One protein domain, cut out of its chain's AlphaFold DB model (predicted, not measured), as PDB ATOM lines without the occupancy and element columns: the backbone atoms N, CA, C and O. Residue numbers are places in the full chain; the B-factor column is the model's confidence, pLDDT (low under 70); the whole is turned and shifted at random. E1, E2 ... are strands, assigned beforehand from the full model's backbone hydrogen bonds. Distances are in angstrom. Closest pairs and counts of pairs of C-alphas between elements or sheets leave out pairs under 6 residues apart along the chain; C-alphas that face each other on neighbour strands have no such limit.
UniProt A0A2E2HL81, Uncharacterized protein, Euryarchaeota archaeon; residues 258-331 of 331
ATOM      1  N   ALA A 258      -2.556  36.262 -62.028       51.00
ATOM      2  CA  ALA A 258      -1.930  36.843 -60.853       51.00
ATOM      3  C   ALA A 258      -0.415  36.669 -61.028       51.00
ATOM      4  O   ALA A 258       0.029  35.565 -61.347       51.00
ATOM      5  N   ARG A 259       0.374  37.743 -60.868       49.97
ATOM      6  CA  ARG A 259       1.820  37.578 -60.665       49.97
ATOM      7  C   ARG A 259       1.955  36.551 -59.550       49.97
ATOM      8  O   ARG A 259       1.369  36.761 -58.490       49.97
ATOM      9  N   GLU A 260       2.576  35.430 -59.884       45.00
ATOM     10  CA  GLU A 260       2.506  34.164 -59.162       45.00
ATOM     11  C   GLU A 260       2.379  34.348 -57.641       45.00
ATOM     12  O   GLU A 260       3.231  34.989 -57.025       45.00
ATOM     13  N   PRO A 261       1.350  33.783 -56.988       44.00
ATOM     14  CA  PRO A 261       1.180  33.917 -55.543       44.00
ATOM     15  C   PRO A 261       2.100  32.974 -54.741       44.00
ATOM     16  O   PRO A 261       1.892  32.800 -53.541       44.00
ATOM     17  N   TYR A 262       3.090  32.338 -55.381       42.34
ATOM     18  CA  TYR A 262       3.768  31.151 -54.849       42.34
ATOM     19  C   TYR A 262       5.228  31.314 -54.465       42.34
ATOM     20  O   TYR A 262       5.813  30.354 -53.963       42.34
ATOM     21  N   ASP A 263       5.809  32.500 -54.577       46.44
ATOM     22  CA  ASP A 263       7.024  32.728 -53.819       46.44
ATOM     23  C   ASP A 263       6.597  32.969 -52.360       46.44
ATOM     24  O   ASP A 263       6.151  34.049 -51.971       46.44
ATOM     25  N   LYS A 264       6.630  31.897 -51.551       51.62
ATOM     26  CA  LYS A 264       6.279  31.906 -50.113       51.62
ATOM     27  C   LYS A 264       7.057  32.982 -49.336       51.62
ATOM     28  O   LYS A 264       6.666  33.320 -48.220       51.62
ATOM     29  N   GLY A 265       8.140  33.506 -49.920       51.12
ATOM     30  CA  GLY A 265       8.938  34.613 -49.413       51.12
ATOM     31  C   GLY A 265       8.674  35.975 -50.062       51.12
ATOM     32  O   GLY A 265       9.235  36.947 -49.568       51.12
ATOM     33  N   PHE A 266       7.839  36.109 -51.104       50.94
ATOM     34  CA  PHE A 266       7.540  37.418 -51.698       50.94
ATOM     35  C   PHE A 266       6.668  38.205 -50.731       50.94
ATOM     36  O   PHE A 266       5.447  38.058 -50.635       50.94
ATOM     37  N   HIS A 267       7.373  38.965 -49.907       55.22
ATOM     38  CA  HIS A 267       6.865  39.570 -48.704       55.22
ATOM     39  C   HIS A 267       5.610  40.383 -49.027       55.22
ATOM     40  O   HIS A 267       5.673  41.382 -49.746       55.22
ATOM     41  N   LYS A 268       4.477  39.976 -48.438       69.88
ATOM     42  CA  LYS A 268       3.248  40.776 -48.275       69.88
ATOM     43  C   LYS A 268       3.524  41.976 -47.358       69.88
ATOM     44  O   LYS A 268       2.856  42.178 -46.349       69.88
ATOM     45  N   MET A 269       4.597  42.703 -47.635       78.12
ATOM     46  CA  MET A 269       5.079  43.825 -46.863       78.12
ATOM     47  C   MET A 269       5.105  45.057 -47.767       78.12
ATOM     48  O   MET A 269       5.433  44.939 -48.955       78.12
ATOM     49  N   PRO A 270       4.790  46.235 -47.203       85.88
ATOM     50  CA  PRO A 270       5.006  47.508 -47.877       85.88
ATOM     51  C   PRO A 270       6.449  47.610 -48.369       85.88
ATOM     52  O   PRO A 270       7.351  47.022 -47.763       85.88
ATOM     53  N   LEU A 271       6.677  48.391 -49.420       86.50
ATOM     54  CA  LEU A 271       8.022  48.731 -49.864       86.50
ATOM     55  C   LEU A 271       8.795  49.364 -48.693       86.50
ATOM     56  O   LEU A 271       8.325  50.308 -48.050       86.50
ATOM     57  N   HIS A 272       9.950  48.794 -48.365       89.31
ATOM     58  CA  HIS A 272      10.786  49.203 -47.243       89.31
ATOM     59  C   HIS A 272      12.264  49.038 -47.577       89.31
ATOM     60  O   HIS A 272      12.651  48.168 -48.353       89.31
ATOM     61  N   PHE A 273      13.097  49.882 -46.978       89.06
ATOM     62  CA  PHE A 273      14.537  49.808 -47.160       89.06
ATOM     63  C   PHE A 273      15.141  48.837 -46.146       89.06
ATOM     64  O   PHE A 273      15.054  49.051 -44.934       89.06
ATOM     65  N   ASN A 274      15.768  47.774 -46.639       87.62
ATOM     66  CA  ASN A 274      16.576  46.877 -45.832       87.62
ATOM     67  C   ASN A 274      17.980  47.453 -45.706       87.62
ATOM     68  O   ASN A 274      18.668  47.679 -46.700       87.62
ATOM     69  N   ARG A 275      18.417  47.675 -44.465       89.38
ATOM     70  CA  ARG A 275      19.775  48.142 -44.180       89.38
ATOM     71  C   ARG A 275      20.799  47.088 -44.592       89.38
ATOM     72  O   ARG A 275      20.554  45.882 -44.475       89.38
ATOM     73  N   GLY A 276      21.963  47.570 -45.022       92.56
ATOM     74  CA  GLY A 276      23.088  46.700 -45.315       92.56
ATOM     75  C   GLY A 276      23.455  45.868 -44.088       92.56
ATOM     76  O   GLY A 276      23.448  46.363 -42.956       92.56
ATOM     77  N   HIS A 277      23.699  44.579 -44.295       92.88
ATOM     78  CA  HIS A 277      23.978  43.651 -43.209       92.88
ATOM     79  C   HIS A 277      24.923  42.540 -43.647       92.88
ATOM     80  O   HIS A 277      25.114  42.245 -44.826       92.88
ATOM     81  N   TRP A 278      25.527  41.903 -42.651       94.19
ATOM     82  CA  TRP A 278      26.386  40.751 -42.862       94.19
ATOM     83  C   TRP A 278      25.551  39.484 -42.947       94.19
ATOM     84  O   TRP A 278      24.822  39.160 -42.008       94.19
ATOM     85  N   LYS A 279      25.711  38.738 -44.039       94.56
ATOM     86  CA  LYS A 279      25.125  37.408 -44.217       94.56
ATOM     87  C   LYS A 279      26.234  36.363 -44.238       94.56
ATOM     88  O   LYS A 279      27.322  36.619 -44.756       94.56
ATOM     89  N   ARG A 280      25.966  35.191 -43.656       94.75
ATOM     90  CA  ARG A 280      26.875  34.043 -43.760       94.75
ATOM     91  C   ARG A 280      27.035  33.673 -45.232       94.75
ATOM     92  O   ARG A 280      26.051  33.648 -45.971       94.75
ATOM     93  N   ALA A 281      28.270  33.424 -45.635       95.62
ATOM     94  CA  ALA A 281      28.629  33.037 -46.986       95.62
ATOM     95  C   ALA A 281      29.534  31.807 -46.941       95.62
ATOM     96  O   ALA A 281      30.155  31.507 -45.922       95.62
ATOM     97  N   GLU A 282      29.615  31.103 -48.059       95.00
ATOM     98  CA  GLU A 282      30.594  30.040 -48.240       95.00
ATOM     99  C   GLU A 282      31.987  30.630 -48.467       95.00
ATOM    100  O   GLU A 282      32.126  31.736 -48.995       95.00
ATOM    101  N   LYS A 283      33.026  29.865 -48.115       94.12
ATOM    102  CA  LYS A 283      34.437  30.262 -48.266       94.12
ATOM    103  C   LYS A 283      34.816  30.622 -49.707       94.12
ATOM    104  O   LYS A 283      35.699  31.441 -49.919       94.12
ATOM    105  N   HIS A 284      34.166  29.998 -50.686       94.81
ATOM    106  CA  HIS A 284      34.470  30.184 -52.105       94.81
ATOM    107  C   HIS A 284      33.631  31.282 -52.769       94.81
ATOM    108  O   HIS A 284      33.803  31.554 -53.954       94.81
ATOM    109  N   HIS A 285      32.728  31.936 -52.033       92.44
ATOM    110  CA  HIS A 285      31.925  33.012 -52.599       92.44
ATOM    111  C   HIS A 285      32.815  34.244 -52.867       92.44
ATOM    112  O   HIS A 285      33.553  34.659 -51.968       92.44
ATOM    113  N   PRO A 286      32.725  34.890 -54.045       94.31
ATOM    114  CA  PRO A 286      33.681  35.917 -54.489       94.31
ATOM    115  C   PRO A 286      33.739  37.154 -53.584       94.31
ATOM    116  O   PRO A 286      34.762  37.822 -53.499       94.31
ATOM    117  N   LYS A 287      32.642  37.458 -52.883       94.00
ATOM    118  CA  LYS A 287      32.545  38.580 -51.930       94.00
ATOM    119  C   LYS A 287      32.702  38.166 -50.459       94.00
ATOM    120  O   LYS A 287      32.419  38.961 -49.562       94.00
ATOM    121  N   SER A 288      33.075  36.914 -50.192       94.62
ATOM    122  CA  SER A 288      33.220  36.427 -48.820       94.62
ATOM    123  C   SER A 288      34.527  36.906 -48.184       94.62
ATOM    124  O   SER A 288      35.585  36.920 -48.808       94.62
ATOM    125  N   ARG A 289      34.454  37.309 -46.914       95.25
ATOM    126  CA  ARG A 289      35.610  37.670 -46.086       95.25
ATOM    127  C   ARG A 289      35.401  37.238 -44.642       95.25
ATOM    128  O   ARG A 289      34.278  37.274 -44.130       95.25
ATOM    129  N   GLN A 290      36.483  36.846 -43.979       94.62
ATOM    130  CA  GLN A 290      36.480  36.625 -42.534       94.62
ATOM    131  C   GLN A 290      36.501  37.961 -41.787       94.62
ATOM    132  O   GLN A 290      36.956  38.983 -42.304       94.62
ATOM    133  N   ARG A 291      35.969  37.968 -40.561       93.44
ATOM    134  CA  ARG A 291      35.821  39.182 -39.748       93.44
ATOM    135  C   ARG A 291      36.453  38.997 -38.366       93.44
ATOM    136  O   ARG A 291      35.712  38.963 -37.384       93.44
ATOM    137  N   PRO A 292      37.792  38.929 -38.246       92.62
ATOM    138  CA  PRO A 292      38.462  38.635 -36.973       92.62
ATOM    139  C   PRO A 292      38.098  39.625 -35.854       92.62
ATOM    140  O   PRO A 292      38.026  39.243 -34.690       92.62
ATOM    141  N   ASN A 293      37.755  40.866 -36.213       91.88
ATOM    142  CA  ASN A 293      37.373  41.929 -35.279       91.88
ATOM    143  C   ASN A 293      35.850  42.054 -35.076       91.88
ATOM    144  O   ASN A 293      35.357  43.102 -34.659       91.88
ATOM    145  N   ALA A 294      35.056  41.032 -35.416       90.69
ATOM    146  CA  ALA A 294      33.617  41.074 -35.179       90.69
ATOM    147  C   ALA A 294      33.300  41.139 -33.672       90.69
ATOM    148  O   ALA A 294      33.915  40.442 -32.859       90.69
ATOM    149  N   TYR A 295      32.293  41.949 -33.318       90.31
ATOM    150  CA  TYR A 295      31.829  42.123 -31.935       90.31
ATOM    151  C   TYR A 295      31.467  40.783 -31.277       90.31
ATOM    152  O   TYR A 295      31.897  40.496 -30.166       90.31
ATOM    153  N   LYS A 296      30.737  39.925 -32.002       89.38
ATOM    154  CA  LYS A 296      30.421  38.559 -31.568       89.38
ATOM    155  C   LYS A 296      31.566  37.610 -31.925       89.38
ATOM    156  O   LYS A 296      31.984  37.579 -33.083       89.38
ATOM    157  N   SER A 297      32.017  36.806 -30.963       90.12
ATOM    158  CA  SER A 297      33.100  35.824 -31.138       90.12
ATOM    159  C   SER A 297      32.807  34.811 -32.251       90.12
ATOM    160  O   SER A 297      33.663  34.569 -33.096       90.12
ATOM    161  N   GLU A 298      31.573  34.309 -32.335       88.88
ATOM    162  CA  GLU A 298      31.121  33.359 -33.369       88.88
ATOM    163  C   GLU A 298      31.275  33.885 -34.804       88.88
ATOM    164  O   GLU A 298      31.389  33.122 -35.760       88.88
ATOM    165  N   HIS A 299      31.258  35.207 -34.984       91.19
ATOM    166  CA  HIS A 299      31.353  35.817 -36.307       91.19
ATOM    167  C   HIS A 299      32.806  35.957 -36.779       91.19
ATOM    168  O   HIS A 299      33.023  36.309 -37.938       91.19
ATOM    169  N   ARG A 300      33.793  35.681 -35.914       92.00
ATOM    170  CA  ARG A 300      35.215  35.907 -36.205       92.00
ATOM    171  C   ARG A 300      35.823  34.861 -37.132       92.00
ATOM    172  O   ARG A 300      36.655  35.207 -37.962       92.00
ATOM    173  N   THR A 301      35.375  33.613 -37.018       92.50
ATOM    174  CA  THR A 301      35.919  32.461 -37.758       92.50
ATOM    175  C   THR A 301      35.137  32.131 -39.034       92.50
ATOM    176  O   THR A 301      35.678  31.512 -39.951       92.50
ATOM    177  N   GLY A 302      33.876  32.566 -39.123       94.19
ATOM    178  CA  GLY A 302      33.018  32.340 -40.288       94.19
ATOM    179  C   GLY A 302      33.363  33.212 -41.500       94.19
ATOM    180  O   GLY A 302      33.959  34.283 -41.373       94.19
ATOM    181  N   TRP A 303      32.930  32.766 -42.678       95.50
ATOM    182  CA  TRP A 303      32.966  33.546 -43.914       95.50
ATOM    183  C   TRP A 303      31.669  34.339 -44.063       95.50
ATOM    184  O   TRP A 303      30.567  33.808 -43.902       95.50
ATOM    185  N   TRP A 304      31.796  35.634 -44.338       96.44
ATOM    186  CA  TRP A 304      30.661  36.546 -44.415       96.44
ATOM    187  C   TRP A 304      30.735  37.380 -45.679       96.44
ATOM    188  O   TRP A 304      31.806  37.843 -46.062       96.44
ATOM    189  N   THR A 305      29.582  37.633 -46.283       96.88
ATOM    190  CA  THR A 305      29.445  38.641 -47.331       96.88
ATOM    191  C   THR A 305      28.675  39.824 -46.771       96.88
ATOM    192  O   THR A 305      27.717  39.662 -46.007       96.88
ATOM    193  N   TRP A 306      29.115  41.025 -47.125       94.94
ATOM    194  CA  TRP A 306      28.305  42.214 -46.913       94.94
ATOM    195  C   TRP A 306      27.242  42.261 -48.006       94.94
ATOM    196  O   TRP A 306      27.547  42.019 -49.175       94.94
ATOM    197  N   ILE A 307      25.998  42.498 -47.608       93.62
ATOM    198  CA  ILE A 307      24.891  42.782 -48.515       93.62
ATOM    199  C   ILE A 307      24.612  44.265 -48.370       93.62
ATOM    200  O   ILE A 307      24.327  44.720 -47.259       93.62
ATOM    201  N   ASP A 308      24.720  45.001 -49.471       92.69
ATOM    202  CA  ASP A 308      24.410  46.425 -49.498       92.69
ATOM    203  C   ASP A 308      22.929  46.663 -49.207       92.69
ATOM    204  O   ASP A 308      22.092  45.775 -49.372       92.69
ATOM    205  N   GLY A 309      22.603  47.856 -48.712       90.25
ATOM    206  CA  GLY A 309      21.212  48.203 -48.450       90.25
ATOM    207  C   GLY A 309      20.397  48.196 -49.743       90.25
ATOM    208  O   GLY A 309      20.870  48.662 -50.777       90.25
ATOM    209  N   TYR A 310      19.181  47.664 -49.691       90.06
ATOM    210  CA  TYR A 310      18.314  47.550 -50.863       90.06
ATOM    211  C   TYR A 310      16.845  47.723 -50.487       90.06
ATOM    212  O   TYR A 310      16.437  47.486 -49.349       90.06
ATOM    213  N   TRP A 311      16.035  48.132 -51.458       85.31
ATOM    214  CA  TRP A 311      14.586  48.209 -51.301       85.31
ATOM    215  C   TRP A 311      13.952  46.829 -51.490       85.31
ATOM    216  O   TRP A 311      14.204  46.153 -52.485       85.31
ATOM    217  N   ALA A 312      13.120  46.419 -50.535       85.81
ATOM    218  CA  ALA A 312      12.399  45.152 -50.531       85.81
ATOM    219  C   ALA A 312      10.893  45.373 -50.321       85.81
ATOM    220  O   ALA A 312      10.473  46.370 -49.736       85.81
ATOM    221  N   GLY A 313      10.067  44.422 -50.759       85.88
ATOM    222  CA  GLY A 313       8.603  44.526 -50.704       85.88
ATOM    223  C   GLY A 313       7.994  45.125 -51.976       85.88
ATOM    224  O   GLY A 313       8.699  45.409 -52.942       85.88
ATOM    225  N   HIS A 314       6.666  45.287 -51.996       80.25
ATOM    226  CA  HIS A 314       5.942  45.757 -53.184       80.25
ATOM    227  C   HIS A 314       5.297  47.128 -52.924       80.25
ATOM    228  O   HIS A 314       4.543  47.262 -51.958       80.25
ATOM    229  N   PRO A 315       5.475  48.130 -53.812       81.44
ATOM    230  CA  PRO A 315       4.894  49.469 -53.631       81.44
ATOM    231  C   PRO A 315       3.358  49.495 -53.573       81.44
ATOM    232  O   PRO A 315       2.775  50.435 -53.048       81.44
ATOM    233  N   ALA A 316       2.679  48.443 -54.048       76.62
ATOM    234  CA  ALA A 316       1.224  48.332 -53.997       76.62
ATOM    235  C   ALA A 316       0.700  48.148 -52.563       76.62
ATOM    236  O   ALA A 316      -0.461  48.444 -52.299       76.62
ATOM    237  N   PHE A 317       1.549  47.691 -51.637       79.62
ATOM    238  CA  PHE A 317       1.227  47.585 -50.212       79.62
ATOM    239  C   PHE A 317       1.615  48.853 -49.427       79.62
ATOM    240  O   PHE A 317       1.620  48.840 -48.197       79.62
ATOM    241  N   GLY A 318       1.944  49.947 -50.123       82.81
ATOM    242  CA  GLY A 318       2.386  51.213 -49.539       82.81
ATOM    243  C   GLY A 318       3.879  51.241 -49.202       82.81
ATOM    244  O   GLY A 318       4.640  50.355 -49.596       82.81
ATOM    245  N   PHE A 319       4.290  52.260 -48.443       83.56
ATOM    246  CA  PHE A 319       5.668  52.459 -47.985       83.56
ATOM    247  C   PHE A 319       5.754  52.350 -46.465       83.56
ATOM    248  O   PHE A 319       5.103  53.108 -45.740       83.56
ATOM    249  N   LYS A 320       6.602  51.451 -45.958       83.19
ATOM    250  CA  LYS A 320       6.900  51.383 -44.523       83.19
ATOM    251  C   LYS A 320       8.091  52.286 -44.237       83.19
ATOM    252  O   LYS A 320       9.242  51.896 -44.435       83.19
ATOM    253  N   LYS A 321       7.812  53.493 -43.739       77.69
ATOM    254  CA  LYS A 321       8.842  54.400 -43.222       77.69
ATOM    255  C   LYS A 321       9.444  53.779 -41.959       77.69
ATOM    256  O   LYS A 321       8.797  53.733 -40.915       77.69
ATOM    257  N   GLN A 322      10.655  53.237 -42.053       65.62
ATOM    258  CA  GLN A 322      11.383  52.775 -40.873       65.62
ATOM    259  C   GLN A 322      12.052  53.975 -40.197       65.62
ATOM    260  O   GLN A 322      13.182  54.331 -40.519       65.62
ATOM    261  N   TYR A 323      11.361  54.586 -39.237       58.03
ATOM    262  CA  TYR A 323      11.976  55.509 -38.286       58.03
ATOM    263  C   TYR A 323      12.712  54.683 -37.230       58.03
ATOM    264  O   TYR A 323      12.175  54.380 -36.169       58.03
ATOM    265  N   TRP A 324      13.925  54.222 -37.537       56.66
ATOM    266  CA  TRP A 324      14.778  53.684 -36.480       56.66
ATOM    267  C   TRP A 324      15.442  54.860 -35.776       56.66
ATOM    268  O   TRP A 324      16.439  55.395 -36.261       56.66
ATOM    269  N   THR A 325      14.881  55.249 -34.639       53.81
ATOM    270  CA  THR A 325      15.565  56.098 -33.670       53.81
ATOM    271  C   THR A 325      16.307  55.166 -32.713       53.81
ATOM    272  O   THR A 325      15.650  54.360 -32.047       53.81
ATOM    273  N   PRO A 326      17.650  55.198 -32.639       62.12
ATOM    274  CA  PRO A 326      18.363  54.453 -31.613       62.12
ATOM    275  C   PRO A 326      17.884  54.927 -30.244       62.12
ATOM    276  O   PRO A 326      18.136  56.066 -29.856       62.12
ATOM    277  N   THR A 327      17.211  54.063 -29.491       57.91
ATOM    278  CA  THR A 327      17.009  54.313 -28.069       57.91
ATOM    279  C   THR A 327      18.329  54.035 -27.367       57.91
ATOM    280  O   THR A 327      18.855  52.919 -27.386       57.91
ATOM    281  N   LYS A 328      18.917  55.083 -26.787       62.22
ATOM    282  CA  LYS A 328      20.095  54.949 -25.934       62.22
ATOM    283  C   LYS A 328      19.655  54.111 -24.735       62.22
ATOM    284  O   LYS A 328      18.831  54.561 -23.944       62.22
ATOM    285  N   LYS A 329      20.141  52.872 -24.619       57.78
ATOM    286  CA  LYS A 329      20.007  52.143 -23.355       57.78
ATOM    287  C   LYS A 329      20.843  52.913 -22.342       57.78
ATOM    288  O   LYS A 329      22.054  53.013 -22.516       57.78
ATOM    289  N   VAL A 330      20.181  53.518 -21.361       58.69
ATOM    290  CA  VAL A 330      20.856  54.060 -20.184       58.69
ATOM    291  C   VAL A 330      21.375  52.838 -19.429       58.69
ATOM    292  O   VAL A 330      20.576  52.029 -18.962       58.69
ATOM    293  N   SER A 331      22.689  52.628 -19.486       54.41
ATOM    294  CA  SER A 331      23.410  51.586 -18.750       54.41
ATOM    295  C   SER A 331      23.782  52.072 -17.366       54.41
ATOM    296  O   SER A 331      24.259  53.232 -17.316       54.41
TER     297      SER A 331
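What this domain is: This is residues 258 to 331 of the 331 residues of an uncharacterized protein of Euryarchaeota archaeon (UniProt A0A2E2HL81). Little regular structure: a bent two-stranded ribbon, E1 running on into E2 and E4 into E5, gains E6 at one end and E3 at the other, making two small sheets end to end; residues 258 to 265 and 323 to 331 stick out as tails. The 74 printed residues hold six strands, E1 to E6, in 26 residues, all strand; sheet E5-E1-E6 is mixed, E2-E4-E3 antiparallel. The whole is flat, 45 by 41 by 17 A, and only just loose, close to extended, with radius of gyration of the C-alphas 16.8 A.

Where its parts are: E1, residues 270 to 274, begins at C-alpha (5.006, 47.508, -47.877) and spans 11.8 A. E5 is 310 to 312, 6.4 A; E6, 314 to 319, 8.5 A, ends at (5.668, 52.459, -47.985). E2 is 277 to 280, 10.1 A; E4, 303 to 307, 13.1 A; E3, 288 to 290, 7.1 A.

How they stand to each other: Inner strand E1 is antiparallel to E5 (N 272 to O 312, 2.8 A) and parallel to E6 (N 271 to O 318, 2.8 A). E4 is antiparallel to E2 (N 305 to O 279, 2.9 A) and, as a hairpin, to E3 (N 289 to O 304, 2.8 A).

The domain as a whole: The printed part has no cut; the E3 to E4 link is long. Residues 258 to 268 and 322 to 331 are under pLDDT 70.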